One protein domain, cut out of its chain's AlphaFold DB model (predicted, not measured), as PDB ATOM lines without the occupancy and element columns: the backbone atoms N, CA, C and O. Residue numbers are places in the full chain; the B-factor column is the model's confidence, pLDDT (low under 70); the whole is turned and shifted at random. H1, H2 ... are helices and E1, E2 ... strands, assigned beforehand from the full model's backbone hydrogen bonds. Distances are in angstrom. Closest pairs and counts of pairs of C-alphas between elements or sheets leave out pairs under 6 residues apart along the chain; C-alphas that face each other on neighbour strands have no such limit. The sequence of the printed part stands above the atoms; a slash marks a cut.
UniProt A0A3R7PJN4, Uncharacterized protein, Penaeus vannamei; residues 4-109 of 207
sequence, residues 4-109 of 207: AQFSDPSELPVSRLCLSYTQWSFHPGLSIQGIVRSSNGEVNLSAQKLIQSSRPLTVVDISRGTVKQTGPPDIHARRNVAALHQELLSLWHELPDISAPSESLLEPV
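Overview. This is residues 4 to 109 of the 207 residues of an uncharacterized protein of Penaeus vannamei (UniProt A0A3R7PJN4). This is a domain of little regular structure: the small hairpin E1 and E2 and the long loops of residues 4 to 46 make one end, and the helix H2 reaches away to the other, with residues 93 to 109 folding back to E2. The short helix H1 packs on H2. The 106 printed residues hold, in order, H1, E1, E2 and H2, class mixed, with 33 residues in named elements; the antiparallel sheet is E1 - E2. The whole is only just compact, close to loose, radius of gyration of the C-alphas 15.2 A, spans 44 by 34 by 27 A.

Along the chain. E1 is residues 58 to 61, from C-alpha 58 at (134.335, 107.020, 108.305), and E2 residues 66 to 69. H2, residues 73 to 92, is 28.4 A long, ending at (105.130, 92.985, 103.542). H1 is residues 47 to 51.

Arrangement. E1 and E2 are antiparallel at 163 degrees, with N 59 and O 68 2.8 A apart, within hydrogen-bond range. Residues 68 to 69 of E2 also pair antiparallel with 107 to 108. H1 touches H2 at residues 76 to 83 alone, the closest C-alphas being Ile 51 and Asn 80, 5.3 A. E1 and H2 are apart. In H1 and H2 every O i to N i+4 pair is within hydrogen-bond range.

Size, cuts and confidence. The farthest C-alphas, Gln 5 and His 93, are 46.6 A apart. The printed part has no cut and no long link between named elements. Residues 38 to 44 and 97 to 104 have pLDDT under 70.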
ATOM      1  N   ALA A   4     145.518 100.955 107.302       87.19
ATOM      2  CA  ALA A   4     145.499  99.515 107.581       87.19
ATOM      3  C   ALA A   4     146.534  99.077 108.632       87.19
ATOM      4  O   ALA A   4     146.419  97.990 109.184       87.19
ATOM      5  N   GLN A   5     147.548  99.904 108.915       89.00
ATOM      6  CA  GLN A   5     148.549  99.606 109.945       89.00
ATOM      7  C   GLN A   5     147.970  99.646 111.366       89.00
ATOM      8  O   GLN A   5     148.596  99.120 112.282       89.00
ATOM      9  N   PHE A   6     146.793 100.258 111.539       90.62
ATOM     10  CA  PHE A   6     146.090 100.373 112.817       90.62
ATOM     11  C   PHE A   6     144.960  99.347 112.983       90.62
ATOM     12  O   PHE A   6     144.303  99.332 114.019       90.62
ATOM     13  N   SER A   7     144.719  98.504 111.977       86.44
ATOM     14  CA  SER A   7     143.705  97.450 112.032       86.44
ATOM     15  C   SER A   7     144.239  96.189 112.704       86.44
ATOM     16  O   SER A   7     145.431  95.882 112.626       86.44
ATOM     17  N   ASP A   8     143.335  95.418 113.307       83.88
ATOM     18  CA  ASP A   8     143.650  94.062 113.747       83.88
ATOM     19  C   ASP A   8     144.035  93.203 112.522       83.88
ATOM     20  O   ASP A   8     143.335  93.247 111.502       83.88
ATOM     21  N   PRO A   9     145.125  92.413 112.584       84.81
ATOM     22  CA  PRO A   9     145.506  91.501 111.508       84.81
ATOM     23  C   PRO A   9     144.378  90.577 111.027       84.81
ATOM     24  O   PRO A   9     144.347  90.224 109.849       84.81
ATOM     25  N   SER A  10     143.446  90.207 111.908       85.94
ATOM     26  CA  SER A  10     142.275  89.384 111.586       85.94
ATOM     27  C   SER A  10     141.223  90.102 110.728       85.94
ATOM     28  O   SER A  10     140.478  89.438 110.010       85.94
ATOM     29  N   GLU A  11     141.189  91.438 110.725       83.88
ATOM     30  CA  GLU A  11     140.250  92.240 109.924       83.88
ATOM     31  C   GLU A  11     140.810  92.625 108.542       83.88
ATOM     32  O   GLU A  11     140.064  93.037 107.645       83.88
ATOM     33  N   LEU A  12     142.121  92.463 108.329       84.88
ATOM     34  CA  LEU A  12     142.776  92.781 107.056       84.88
ATOM     35  C   LEU A  12     142.228  91.984 105.856       84.88
ATOM     36  O   LEU A  12     142.037  92.602 104.805       84.88
ATOM     37  N   PRO A  13     141.919  90.674 105.960       89.00
ATOM     38  CA  PRO A  13     141.337  89.915 104.848       89.00
ATOM     39  C   PRO A  13     139.957  90.424 104.410       89.00
ATOM     40  O   PRO A  13     139.543  90.178 103.281       89.00
ATOM     41  N   VAL A  14     139.255  91.147 105.288       87.69
ATOM     42  CA  VAL A  14     137.928  91.734 105.031       87.69
ATOM     43  C   VAL A  14     138.045  93.166 104.482       87.69
ATOM     44  O   VAL A  14     137.061  93.894 104.370       87.69
ATOM     45  N   SER A  15     139.254  93.608 104.139       89.75
ATOM     46  CA  SER A  15     139.517  94.903 103.515       89.75
ATOM     47  C   SER A  15     139.864  94.743 102.037       89.75
ATOM     48  O   SER A  15     140.368  93.711 101.601       89.75
ATOM     49  N   ARG A  16     139.609  95.784 101.240       88.56
ATOM     50  CA  ARG A  16     139.805  95.754  99.787       88.56
ATOM     51  C   ARG A  16     140.631  96.933  99.292       88.56
ATOM     52  O   ARG A  16     140.256  98.096  99.461       88.56
ATOM     53  N   LEU A  17     141.720  96.613  98.596       85.06
ATOM     54  CA  LEU A  17     142.491  97.581  97.821       85.06
ATOM     55  C   LEU A  17     141.744  97.948  96.539       85.06
ATOM     56  O   LEU A  17     141.167  97.098  95.865       85.06
ATOM     57  N   CYS A  18     141.765  99.234  96.216       83.62
ATOM     58  CA  CYS A  18     141.120  99.781  95.033       83.62
ATOM     59  C   CYS A  18     142.156  99.943  93.918       83.62
ATOM     60  O   CYS A  18     143.248 100.458  94.158       83.62
ATOM     61  N   LEU A  19     141.808  99.499  92.713       81.12
ATOM     62  CA  LEU A  19     142.639  99.623  91.516       81.12
ATOM     63  C   LEU A  19     142.052 100.714  90.616       81.12
ATOM     64  O   LEU A  19     140.836 100.821  90.489       81.12
ATOM     65  N   SER A  20     142.912 101.529  90.005       74.12
ATOM     66  CA  SER A  20     142.522 102.763  89.301       74.12
ATOM     67  C   SER A  20     141.667 102.552  88.049       74.12
ATOM     68  O   SER A  20     141.004 103.482  87.603       74.12
ATOM     69  N   TYR A  21     141.684 101.350  87.476       74.50
ATOM     70  CA  TYR A  21     141.044 101.025  86.200       74.50
ATOM     71  C   TYR A  21     139.678 100.338  86.346       74.50
ATOM     72  O   TYR A  21     139.061  99.980  85.347       74.50
ATOM     73  N   THR A  22     139.194 100.145  87.574       76.62
ATOM     74  CA  THR A  22     137.909  99.495  87.854       76.62
ATOM     75  C   THR A  22     137.015 100.385  88.706       76.62
ATOM     76  O   THR A  22     137.465 101.059  89.632       76.62
ATOM     77  N   GLN A  23     135.715 100.381  88.403       75.56
ATOM     78  CA  GLN A  23     134.720 100.980  89.287       75.56
ATOM     79  C   GLN A  23     134.421 100.010  90.427       75.56
ATOM     80  O   GLN A  23     134.013  98.872  90.203       75.56
ATOM     81  N   TRP A  24     134.611 100.472  91.660       80.75
ATOM     82  CA  TRP A  24     134.373  99.677  92.858       80.75
ATOM     83  C   TRP A  24     133.158 100.218  93.598       80.75
ATOM     84  O   TRP A  24     133.200 101.321  94.143       80.75
ATOM     85  N   SER A  25     132.077  99.438  93.652       82.56
ATOM     86  CA  SER A  25     130.917  99.777  94.476       82.56
ATOM     87  C   SER A  25     131.235  99.642  95.962       82.56
ATOM     88  O   SER A  25     131.995  98.755  96.360       82.56
ATOM     89  N   PHE A  26     130.606 100.475  96.788       86.31
ATOM     90  CA  PHE A  26     130.659 100.329  98.240       86.31
ATOM     91  C   PHE A  26     129.993  99.020  98.691       86.31
ATOM     92  O   PHE A  26     128.888  98.698  98.236       86.31
ATOM     93  N   HIS A  27     130.648  98.301  99.609       88.12
ATOM     94  CA  HIS A  27     130.085  97.131 100.288       88.12
ATOM     95  C   HIS A  27     130.073  97.330 101.811       88.12
ATOM     96  O   HIS A  27     131.129  97.603 102.381       88.12
ATOM     97  N   PRO A  28     128.925  97.138 102.486       87.12
ATOM     98  CA  PRO A  28     128.786  97.395 103.924       87.12
ATOM     99  C   PRO A  28     129.591  96.450 104.826       87.12
ATOM    100  O   PRO A  28     129.848  96.799 105.975       87.12
ATOM    101  N   GLY A  29     129.980  95.275 104.318       87.06
ATOM    102  CA  GLY A  29     130.710  94.253 105.075       87.06
ATOM    103  C   GLY A  29     132.236  94.369 105.035       87.06
ATOM    104  O   GLY A  29     132.902  93.557 105.664       87.06
ATOM    105  N   LEU A  30     132.799  95.327 104.290       89.44
ATOM    106  CA  LEU A  30     134.251  95.526 104.235       89.44
ATOM    107  C   LEU A  30     134.713  96.475 105.344       89.44
ATOM    108  O   LEU A  30     134.107  97.529 105.528       89.44
ATOM    109  N   SER A  31     135.819  96.138 106.018       88.25
ATOM    110  CA  SER A  31     136.385  96.968 107.100       88.25
ATOM    111  C   SER A  31     137.033  98.241 106.546       88.25
ATOM    112  O   SER A  31     136.665  99.353 106.920       88.25
ATOM    113  N   ILE A  32     137.933  98.101 105.563       91.56
ATOM    114  CA  ILE A  32     138.478  99.239 104.819       91.56
ATOM    115  C   ILE A  32     138.339  99.000 103.321       91.56
ATOM    116  O   ILE A  32     138.689  97.940 102.805       91.56
ATOM    117  N   GLN A  33     137.865 100.008 102.596       89.94
ATOM    118  CA  GLN A  33     137.728  99.948 101.146       89.94
ATOM    119  C   GLN A  33     138.076 101.288 100.504       89.94
ATOM    120  O   GLN A  33     137.688 102.346 100.996       89.94
ATOM    121  N   GLY A  34     138.799 101.237  99.388       86.56
ATOM    122  CA  GLY A  34     138.953 102.393  98.509       86.56
ATOM    123  C   GLY A  34     137.820 102.447  97.484       86.56
ATOM    124  O   GLY A  34     137.429 101.416  96.933       86.56
ATOM    125  N   ILE A  35     137.314 103.649  97.219       82.62
ATOM    126  CA  ILE A  35     136.321 103.912  96.175       82.62
ATOM    127  C   ILE A  35     136.880 105.007  95.279       82.62
ATOM    128  O   ILE A  35     137.177 106.108  95.743       82.62
ATOM    129  N   VAL A  36     137.035 104.694  93.995       75.62
ATOM    130  CA  VAL A  36     137.454 105.661  92.978       75.62
ATOM    131  C   VAL A  36     136.212 106.372  92.450       75.62
ATOM    132  O   VAL A  36     135.209 105.732  92.133       75.62
ATOM    133  N   ARG A  37     136.272 107.707  92.388       75.56
ATOM    134  CA  ARG A  37     135.214 108.533  91.791       75.56
ATOM    135  C   ARG A  37     135.041 108.191  90.320       75.56
ATOM    136  O   ARG A  37     136.022 107.958  89.619       75.56
ATOM    137  N   SER A  38     133.796 108.217  89.857       69.50
ATOM    138  CA  SER A  38     133.528 108.178  88.421       69.50
ATOM    139  C   SER A  38     134.156 109.398  87.731       69.50
ATOM    140  O   SER A  38     134.426 110.415  88.377       69.50
ATOM    141  N   SER A  39     134.340 109.333  86.410       66.12
ATOM    142  CA  SER A  39     134.810 110.450  85.571       66.12
ATOM    143  C   SER A  39     133.997 111.733  85.767       66.12
ATOM    144  O   SER A  39     134.511 112.830  85.576       66.12
ATOM    145  N   ASN A  40     132.746 111.593  86.204       67.19
ATOM    146  CA  ASN A  40     131.807 112.689  86.435       67.19
ATOM    147  C   ASN A  40     131.944 113.299  87.848       67.19
ATOM    148  O   ASN A  40     131.169 114.169  88.225       67.19
ATOM    149  N   GLY A  41     132.895 112.823  88.661       65.31
ATOM    150  CA  GLY A  41     133.126 113.281  90.036       65.31
ATOM    151  C   GLY A  41     132.205 112.658  91.089       65.31
ATOM    152  O   GLY A  41     132.442 112.841  92.285       65.31
ATOM    153  N   GLU A  42     131.193 111.891  90.677       66.50
ATOM    154  CA  GLU A  42     130.247 111.248  91.587       66.50
ATOM    155  C   GLU A  42     130.842 110.028  92.303       66.50
ATOM    156  O   GLU A  42     131.623 109.248  91.742       66.50
ATOM    157  N   VAL A  43     130.435 109.858  93.564       67.56
ATOM    158  CA  VAL A  43     130.700 108.668  94.373       67.56
ATOM    159  C   VAL A  43     129.370 107.950  94.573       67.56
ATOM    160  O   VAL A  43     128.443 108.517  95.146       67.56
ATOM    161  N   ASN A  44     129.275 106.693  94.143       67.88
ATOM    162  CA  ASN A  44     128.079 105.878  94.338       67.88
ATOM    163  C   ASN A  44     128.019 105.345  95.787       67.88
ATOM    164  O   ASN A  44     128.385 104.199  96.063       67.88
ATOM    165  N   LEU A  45     127.621 106.210  96.726       74.88
ATOM    166  CA  LEU A  45     127.334 105.869  98.120       74.88
ATOM    167  C   LEU A  45     125.831 105.995  98.362       74.88
ATOM    168  O   LEU A  45     125.319 107.103  98.504       74.88
ATOM    169  N   SER A  46     125.122 104.868  98.434       79.06
ATOM    170  CA  SER A  46     123.720 104.892  98.851       79.06
ATOM    171  C   SER A  46     123.615 104.977 100.373       79.06
ATOM    172  O   SER A  46     124.310 104.271 101.106       79.06
ATOM    173  N   ALA A  47     122.711 105.829 100.852       78.88
ATOM    174  CA  ALA A  47     122.427 106.000 102.277       78.88
ATOM    175  C   ALA A  47     122.045 104.680 102.960       78.88
ATOM    176  O   ALA A  47     122.524 104.373 104.049       78.88
ATOM    177  N   GLN A  48     121.257 103.865 102.263       80.06
ATOM    178  CA  GLN A  48     120.852 102.535 102.700       80.06
ATOM    179  C   GLN A  48     122.062 101.625 102.954       80.06
ATOM    180  O   GLN A  48     122.181 101.052 104.033       80.06
ATOM    181  N   LYS A  49     123.025 101.565 102.023       83.50
ATOM    182  CA  LYS A  49     124.233 100.750 102.216       83.50
ATOM    183  C   LYS A  49     125.104 101.269 103.357       83.50
ATOM    184  O   LYS A  49     125.723 100.466 104.045       83.50
ATOM    185  N   LEU A  50     125.159 102.587 103.571       87.25
ATOM    186  CA  LEU A  50     125.885 103.156 104.710       87.25
ATOM    187  C   LEU A  50     125.273 102.694 106.040       87.25
ATOM    188  O   LEU A  50     126.009 102.272 106.926       87.25
ATOM    189  N   ILE A  51     123.943 102.729 106.160       86.75
ATOM    190  CA  ILE A  51     123.217 102.291 107.362       86.75
ATOM    191  C   ILE A  51     123.355 100.778 107.587       86.75
ATOM    192  O   ILE A  51     123.544 100.350 108.721       86.75
ATOM    193  N   GLN A  52     123.304  99.980 106.517       86.56
ATOM    194  CA  GLN A  52     123.396  98.515 106.572       86.56
ATOM    195  C   GLN A  52     124.755  97.994 107.067       86.56
ATOM    196  O   GLN A  52     124.876  96.807 107.367       86.56
ATOM    197  N   SER A  53     125.789  98.838 107.162       88.94
ATOM    198  CA  SER A  53     127.049  98.416 107.776       88.94
ATOM    199  C   SER A  53     126.850  98.067 109.251       88.94
ATOM    200  O   SER A  53     126.074  98.706 109.962       88.94
ATOM    201  N   SER A  54     127.566  97.047 109.720       85.56
ATOM    202  CA  SER A  54     127.497  96.584 111.109       85.56
ATOM    203  C   SER A  54     128.120  97.566 112.101       85.56
ATOM    204  O   SER A  54     127.836  97.494 113.294       85.56
ATOM    205  N   ARG A  55     128.970  98.481 111.623       87.94
ATOM    206  CA  ARG A  55     129.667  99.480 112.436       87.94
ATOM    207  C   ARG A  55     129.538 100.870 111.808       87.94
ATOM    208  O   ARG A  55     129.345 100.972 110.595       87.94
ATOM    209  N   PRO A  56     129.687 101.942 112.608       91.50
ATOM    210  CA  PRO A  56     129.824 103.288 112.076       91.50
ATOM    211  C   PRO A  56     130.942 103.390 111.036       91.50
ATOM    212  O   PRO A  56     131.994 102.764 111.161       91.50
ATOM    213  N   LEU A  57     130.727 104.227 110.028       91.69
ATOM    214  CA  LEU A  57     131.628 104.410 108.901       91.69
ATOM    215  C   LEU A  57     132.321 105.765 108.971       91.69
ATOM    216  O   LEU A  57     131.714 106.782 109.304       91.69
ATOM    217  N   THR A  58     133.589 105.786 108.568       92.12
ATOM    218  CA  THR A  58     134.335 107.020 108.305       92.12
ATOM    219  C   THR A  58     134.604 107.129 106.809       92.12
ATOM    220  O   THR A  58     135.220 106.249 106.213       92.12
ATOM    221  N   VAL A  59     134.158 108.223 106.197       90.50
ATOM    222  CA  VAL A  59     134.418 108.560 104.796       90.50
ATOM    223  C   VAL A  59     135.546 109.582 104.747       90.50
ATOM    224  O   VAL A  59     135.393 110.718 105.199       90.50
ATOM    225  N   VAL A  60     136.679 109.172 104.177       91.12
ATOM    226  CA  VAL A  60     137.856 110.023 103.977       91.12
ATOM    227  C   VAL A  60     137.941 110.416 102.507       91.12
ATOM    228  O   VAL A  60     138.201 109.586 101.638       91.12
ATOM    229  N   ASP A  61     137.727 111.697 102.225       88.81
ATOM    230  CA  ASP A  61     137.927 112.277 100.902       88.81
ATOM    231  C   ASP A  61     139.358 112.804 100.796       88.81
ATOM    232  O   ASP A  61     139.669 113.900 101.263       88.81
ATOM    233  N   ILE A  62     140.231 112.006 100.179       88.00
ATOM    234  CA  ILE A  62     141.653 112.335 100.013       88.00
ATOM    235  C   ILE A  62     141.834 113.560  99.105       88.00
ATOM    236  O   ILE A  62     142.714 114.377  99.353       88.00
ATOM    237  N   SER A  63     140.992 113.725  98.078       86.62
ATOM    238  CA  SER A  63     141.112 114.830  97.119       86.62
ATOM    239  C   SER A  63     140.753 116.181  97.735       86.62
ATOM    240  O   SER A  63     141.347 117.191  97.374       86.62
ATOM    241  N   ARG A  64     139.773 116.211  98.647       86.50
ATOM    242  CA  ARG A  64     139.345 117.445  99.333       86.50
ATOM    243  C   ARG A  64     139.947 117.606 100.729       86.50
ATOM    244  O   ARG A  64     139.751 118.648 101.341       86.50
ATOM    245  N   GLY A  65     140.625 116.583 101.249       87.94
ATOM    246  CA  GLY A  65     141.148 116.564 102.616       87.94
ATOM    247  C   GLY A  65     140.056 116.586 103.690       87.94
ATOM    248  O   GLY A  65     140.289 117.086 104.785       87.94
ATOM    249  N   THR A  66     138.850 116.090 103.388       90.00
ATOM    250  CA  THR A  66     137.714 116.128 104.326       90.00
ATOM    251  C   THR A  66     137.421 114.757 104.911       90.00
ATOM    252  O   THR A  66     137.416 113.762 104.186       90.00
ATOM    253  N   VAL A  67     137.083 114.719 106.199       91.88
ATOM    254  CA  VAL A  67     136.670 113.499 106.899       91.88
ATOM    255  C   VAL A  67     135.240 113.667 107.396       91.88
ATOM    256  O   VAL A  67     134.911 114.660 108.048       91.88
ATOM    257  N   LYS A  68     134.388 112.692 107.083       91.56
ATOM    258  CA  LYS A  68     133.013 112.615 107.576       91.56
ATOM    259  C   LYS A  68     132.770 111.276 108.254       91.56
ATOM    260  O   LYS A  68     133.366 110.279 107.860       91.56
ATOM    261  N   GLN A  69     131.890 111.243 109.240       91.62
ATOM    262  CA  GLN A  69     131.558 110.044 110.003       91.62
ATOM    263  C   GLN A  69     130.054 109.850 110.080       91.62
ATOM    264  O   GLN A  69     129.299 110.820 110.078       91.62
ATOM    265  N   THR A  70     129.613 108.598 110.146       91.06
ATOM    266  CA  THR A  70     128.255 108.307 110.602       91.06
ATOM    267  C   THR A  70     128.138 108.545 112.105       91.06
ATOM    268  O   THR A  70     129.140 108.725 112.800       91.06
ATOM    269  N   GLY A  71     126.907 108.524 112.619       87.19
ATOM    270  CA  GLY A  71     126.661 108.628 114.055       87.19
ATOM    271  C   GLY A  71     127.404 107.555 114.873       87.19
ATOM    272  O   GLY A  71     127.845 106.545 114.314       87.19
ATOM    273  N   PRO A  72     127.535 107.763 116.193       88.62
ATOM    274  CA  PRO A  72     128.184 106.819 117.102       88.62
ATOM    275  C   PRO A  72     127.514 105.428 117.087       88.62
ATOM    276  O   PRO A  72     126.382 105.305 116.606       88.62
ATOM    277  N   PRO A  73     128.191 104.375 117.597       89.25
ATOM    278  CA  PRO A  73     127.738 102.983 117.498       89.25
ATOM    279  C   PRO A  73     126.275 102.739 117.887       89.25
ATOM    280  O   PRO A  73     125.558 102.045 117.171       89.25
ATOM    281  N   ASP A  74     125.804 103.354 118.968       86.69
ATOM    282  CA  ASP A  74     124.444 103.208 119.492       86.69
ATOM    283  C   ASP A  74     123.381 103.854 118.581       86.69
ATOM    284  O   ASP A  74     122.294 103.307 118.375       86.69
ATOM    285  N   ILE A  75     123.683 105.023 118.008       88.25
ATOM    286  CA  ILE A  75     122.803 105.712 117.058       88.25
ATOM    287  C   ILE A  75     122.799 104.961 115.726       88.25
ATOM    288  O   ILE A  75     121.743 104.789 115.116       88.25
ATOM    289  N   HIS A  76     123.963 104.488 115.281       89.75
ATOM    290  CA  HIS A  76     124.111 103.717 114.050       89.75
ATOM    291  C   HIS A  76     123.334 102.399 114.111       89.75
ATOM    292  O   HIS A  76     122.536 102.123 113.217       89.75
ATOM    293  N   ALA A  77     123.478 101.639 115.199       88.56
ATOM    294  CA  ALA A  77     122.741 100.396 115.412       88.56
ATOM    295  C   ALA A  77     121.220 100.624 115.413       88.56
ATOM    296  O   ALA A  77     120.485  99.905 114.736       88.56
ATOM    297  N   ARG A  78     120.740 101.675 116.095       88.00
ATOM    298  CA  ARG A  78     119.316 102.051 116.093       88.00
ATOM    299  C   ARG A  78     118.805 102.405 114.696       88.00
ATOM    300  O   ARG A  78     117.722 101.963 114.318       88.00
ATOM    301  N   ARG A  79     119.581 103.166 113.918       88.62
ATOM    302  CA  ARG A  79     119.247 103.503 112.522       88.62
ATOM    303  C   ARG A  79     119.196 102.261 111.635       88.62
ATOM    304  O   ARG A  79     118.296 102.169 110.812       88.62
ATOM    305  N   ASN A  80     120.117 101.316 111.822       88.75
ATOM    306  CA  ASN A  80     120.137 100.055 111.082       88.75
ATOM    307  C   ASN A  80     118.873  99.229 111.355       88.75
ATOM    308  O   ASN A  80     118.157  98.886 110.418       88.75
ATOM    309  N   VAL A  81     118.521  99.028 112.628       89.12
ATOM    310  CA  VAL A  81     117.290  98.312 113.005       89.12
ATOM    311  C   VAL A  81     116.042  99.000 112.445       89.12
ATOM    312  O   VAL A  81     115.169  98.331 111.898       89.12
ATOM    313  N   ALA A  82     115.958 100.330 112.546       87.81
ATOM    314  CA  ALA A  82     114.830 101.086 112.009       87.81
ATOM    315  C   ALA A  82     114.719 100.964 110.480       87.81
ATOM    316  O   ALA A  82     113.623 100.749 109.966       87.81
ATOM    317  N   ALA A  83     115.845 101.053 109.764       86.31
ATOM    318  CA  ALA A  83     115.886 100.897 108.312       86.31
ATOM    319  C   ALA A  83     115.471  99.484 107.886       86.31
ATOM    320  O   ALA A  83     114.607  99.342 107.028       86.31
ATOM    321  N   LEU A  84     116.002  98.447 108.540       88.00
ATOM    322  CA  LEU A  84     115.631  97.061 108.262       88.00
ATOM    323  C   LEU A  84     114.142  96.811 108.521       88.00
ATOM    324  O   LEU A  84     113.468  96.180 107.715       88.00
ATOM    325  N   HIS A  85     113.606  97.319 109.630       88.75
ATOM    326  CA  HIS A  85     112.183  97.184 109.934       88.75
ATOM    327  C   HIS A  85     111.311  97.864 108.871       88.75
ATOM    328  O   HIS A  85     110.295  97.313 108.454       88.75
ATOM    329  N   GLN A  86     111.720  99.042 108.400       86.00
ATOM    330  CA  GLN A  86     111.027  99.756 107.333       86.00
ATOM    331  C   GLN A  86     111.079  98.997 105.998       86.00
ATOM    332  O   GLN A  86     110.050  98.911 105.334       86.00
ATOM    333  N   GLU A  87     112.225  98.409 105.642       86.19
ATOM    334  CA  GLU A  87     112.374  97.539 104.462       86.19
ATOM    335  C   GLU A  87     111.479  96.292 104.560       86.19
ATOM    336  O   GLU A  87     110.809  95.911 103.604       86.19
ATOM    337  N   LEU A  88     111.407  95.658 105.733       89.56
ATOM    338  CA  LEU A  88     110.541  94.494 105.940       89.56
ATOM    339  C   LEU A  88     109.054  94.855 105.837       89.56
ATOM    340  O   LEU A  88     108.275  94.088 105.273       89.56
ATOM    341  N   LEU A  89     108.653  96.023 106.346       89.00
ATOM    342  CA  LEU A  89     107.283  96.516 106.214       89.00
ATOM    343  C   LEU A  89     106.930  96.874 104.769       89.00
ATOM    344  O   LEU A  89     105.819  96.571 104.336       89.00
ATOM    345  N   SER A  90     107.841  97.507 104.019       88.38
ATOM    346  CA  SER A  90     107.587  97.816 102.609       88.38
ATOM    347  C   SER A  90     107.434  96.539 101.791       88.38
ATOM    348  O   SER A  90     106.498  96.450 101.002       88.38
ATOM    349  N   LEU A  91     108.266  95.525 102.054       88.50
ATOM    350  CA  LEU A  91     108.132  94.197 101.455       88.50
ATOM    351  C   LEU A  91     106.798  93.532 101.813       88.50
ATOM    352  O   LEU A  91     106.133  92.995 100.935       88.50
ATOM    353  N   TRP A  92     106.388  93.585 103.083       91.56
ATOM    354  CA  TRP A  92     105.130  92.985 103.542       91.56
ATOM    355  C   TRP A  92     103.889  93.625 102.904       91.56
ATOM    356  O   TRP A  92     102.898  92.944 102.653       91.56
ATOM    357  N   HIS A  93     103.933  94.934 102.650       91.75
ATOM    358  CA  HIS A  93     102.819  95.704 102.097       91.75
ATOM    359  C   HIS A  93     102.941  95.996 100.592       91.75
ATOM    360  O   HIS A  93     102.136  96.770 100.076       91.75
ATOM    361  N   GLU A  94     103.928  95.413  99.900       89.12
ATOM    362  CA  GLU A  94     104.232  95.665  98.478       89.12
ATOM    363  C   GLU A  94     104.373  97.166  98.138       89.12
ATOM    364  O   GLU A  94     104.020  97.631  97.052       89.12
ATOM    365  N   LEU A  95     104.891  97.949  99.087       84.44
ATOM    366  CA  LEU A  95     105.135  99.378  98.908       84.44
ATOM    367  C   LEU A  95     106.448  99.600  98.139       84.44
ATOM    368  O   LEU A  95     107.398  98.837  98.321       84.44
ATOM    369  N   PRO A  96     106.547 100.665  97.320       75.50
ATOM    370  CA  PRO A  96     107.806 101.024  96.674       75.50
ATOM    371  C   PRO A  96     108.885 101.321  97.722       75.50
ATOM    372  O   PRO A  96     108.586 101.901  98.768       75.50
ATOM    373  N   ASP A  97     110.134 100.950  97.425       66.19
ATOM    374  CA  ASP A  97     111.279 101.141  98.322       66.19
ATOM    375  C   ASP A  97     111.384 102.599  98.788       66.19
ATOM    376  O   ASP A  97     111.768 103.508  98.042       66.19
ATOM    377  N   ILE A  98     111.054 102.830 100.060       62.31
ATOM    378  CA  ILE A  98     111.177 104.140 100.688       62.31
ATOM    379  C   ILE A  98     112.660 104.338 101.002       62.31
ATOM    380  O   ILE A  98     113.156 103.934 102.054       62.31
ATOM    381  N   SER A  99     113.378 104.947 100.062       58.62
ATOM    382  CA  SER A  99     114.788 105.294 100.227       58.62
ATOM    383  C   SER A  99     114.957 106.184 101.462       58.62
ATOM    384  O   SER A  99     114.401 107.280 101.523       58.62
ATOM    385  N   ALA A 100     115.720 105.718 102.457       56.56
ATOM    386  CA  ALA A 100     116.043 106.520 103.633       56.56
ATOM    387  C   ALA A 100     116.696 107.852 103.203       56.56
ATOM    388  O   ALA A 100     117.561 107.841 102.319       56.56
ATOM    389  N   PRO A 101     116.322 108.999 103.805       51.84
ATOM    390  CA  PRO A 101     116.859 110.295 103.410       51.84
ATOM    391  C   PRO A 101     118.384 110.326 103.582       51.84
ATOM    392  O   PRO A 101     118.921 110.071 104.661       51.84
ATOM    393  N   SER A 102     119.087 110.628 102.491       54.00
ATOM    394  CA  SER A 102     120.542 110.492 102.375       54.00
ATOM    395  C   SER A 102     121.350 111.617 103.016       54.00
ATOM    396  O   SER A 102     122.523 111.426 103.337       54.00
ATOM    397  N   GLU A 103     120.753 112.790 103.209       49.72
ATOM    398  CA  GLU A 103     121.515 114.026 103.432       49.72
ATOM    399  C   GLU A 103     121.932 114.299 104.889       49.72
ATOM    400  O   GLU A 103     122.703 115.223 105.125       49.72
ATOM    401  N   SER A 104     121.542 113.467 105.865       64.56
ATOM    402  CA  SER A 104     121.867 113.688 107.294       64.56
ATOM    403  C   SER A 104     122.634 112.539 107.972       64.56
ATOM    404  O   SER A 104     122.671 112.457 109.203       64.56
ATOM    405  N   LEU A 105     123.232 111.615 107.211       79.94
ATOM    406  CA  LEU A 105     123.952 110.477 107.805       79.94
ATOM    407  C   LEU A 105     125.421 110.759 108.103       79.94
ATOM    408  O   LEU A 105     125.954 110.163 109.033       79.94
ATOM    409  N   LEU A 106     126.063 111.618 107.308       87.06
ATOM    410  CA  LEU A 106     127.498 111.881 107.372       87.06
ATOM    411  C   LEU A 106     127.771 113.264 107.960       87.06
ATOM    412  O   LEU A 106     127.537 114.285 107.314       87.06
ATOM    413  N   GLU A 107     128.350 113.285 109.151       89.50
ATOM    414  CA  GLU A 107     128.713 114.495 109.874       89.50
ATOM    415  C   GLU A 107     130.212 114.794 109.707       89.50
ATOM    416  O   GLU A 107     131.035 113.878 109.752       89.50
ATOM    417  N   PRO A 108     130.611 116.059 109.484       90.19
ATOM    418  CA  PRO A 108     132.019 116.411 109.357       90.19
ATOM    419  C   PRO A 108     132.747 116.288 110.701       90.19
ATOM    420  O   PRO A 108     132.296 116.824 111.716       90.19
ATOM    421  N   VAL A 109     133.926 115.661 110.692       90.69
ATOM    422  CA  VAL A 109     134.798 115.587 111.872       90.69
ATOM    423  C   VAL A 109     135.559 116.902 112.008       90.69
ATOM    424  O   VAL A 109     136.354 117.258 111.142       90.69
TER     425      VAL A 109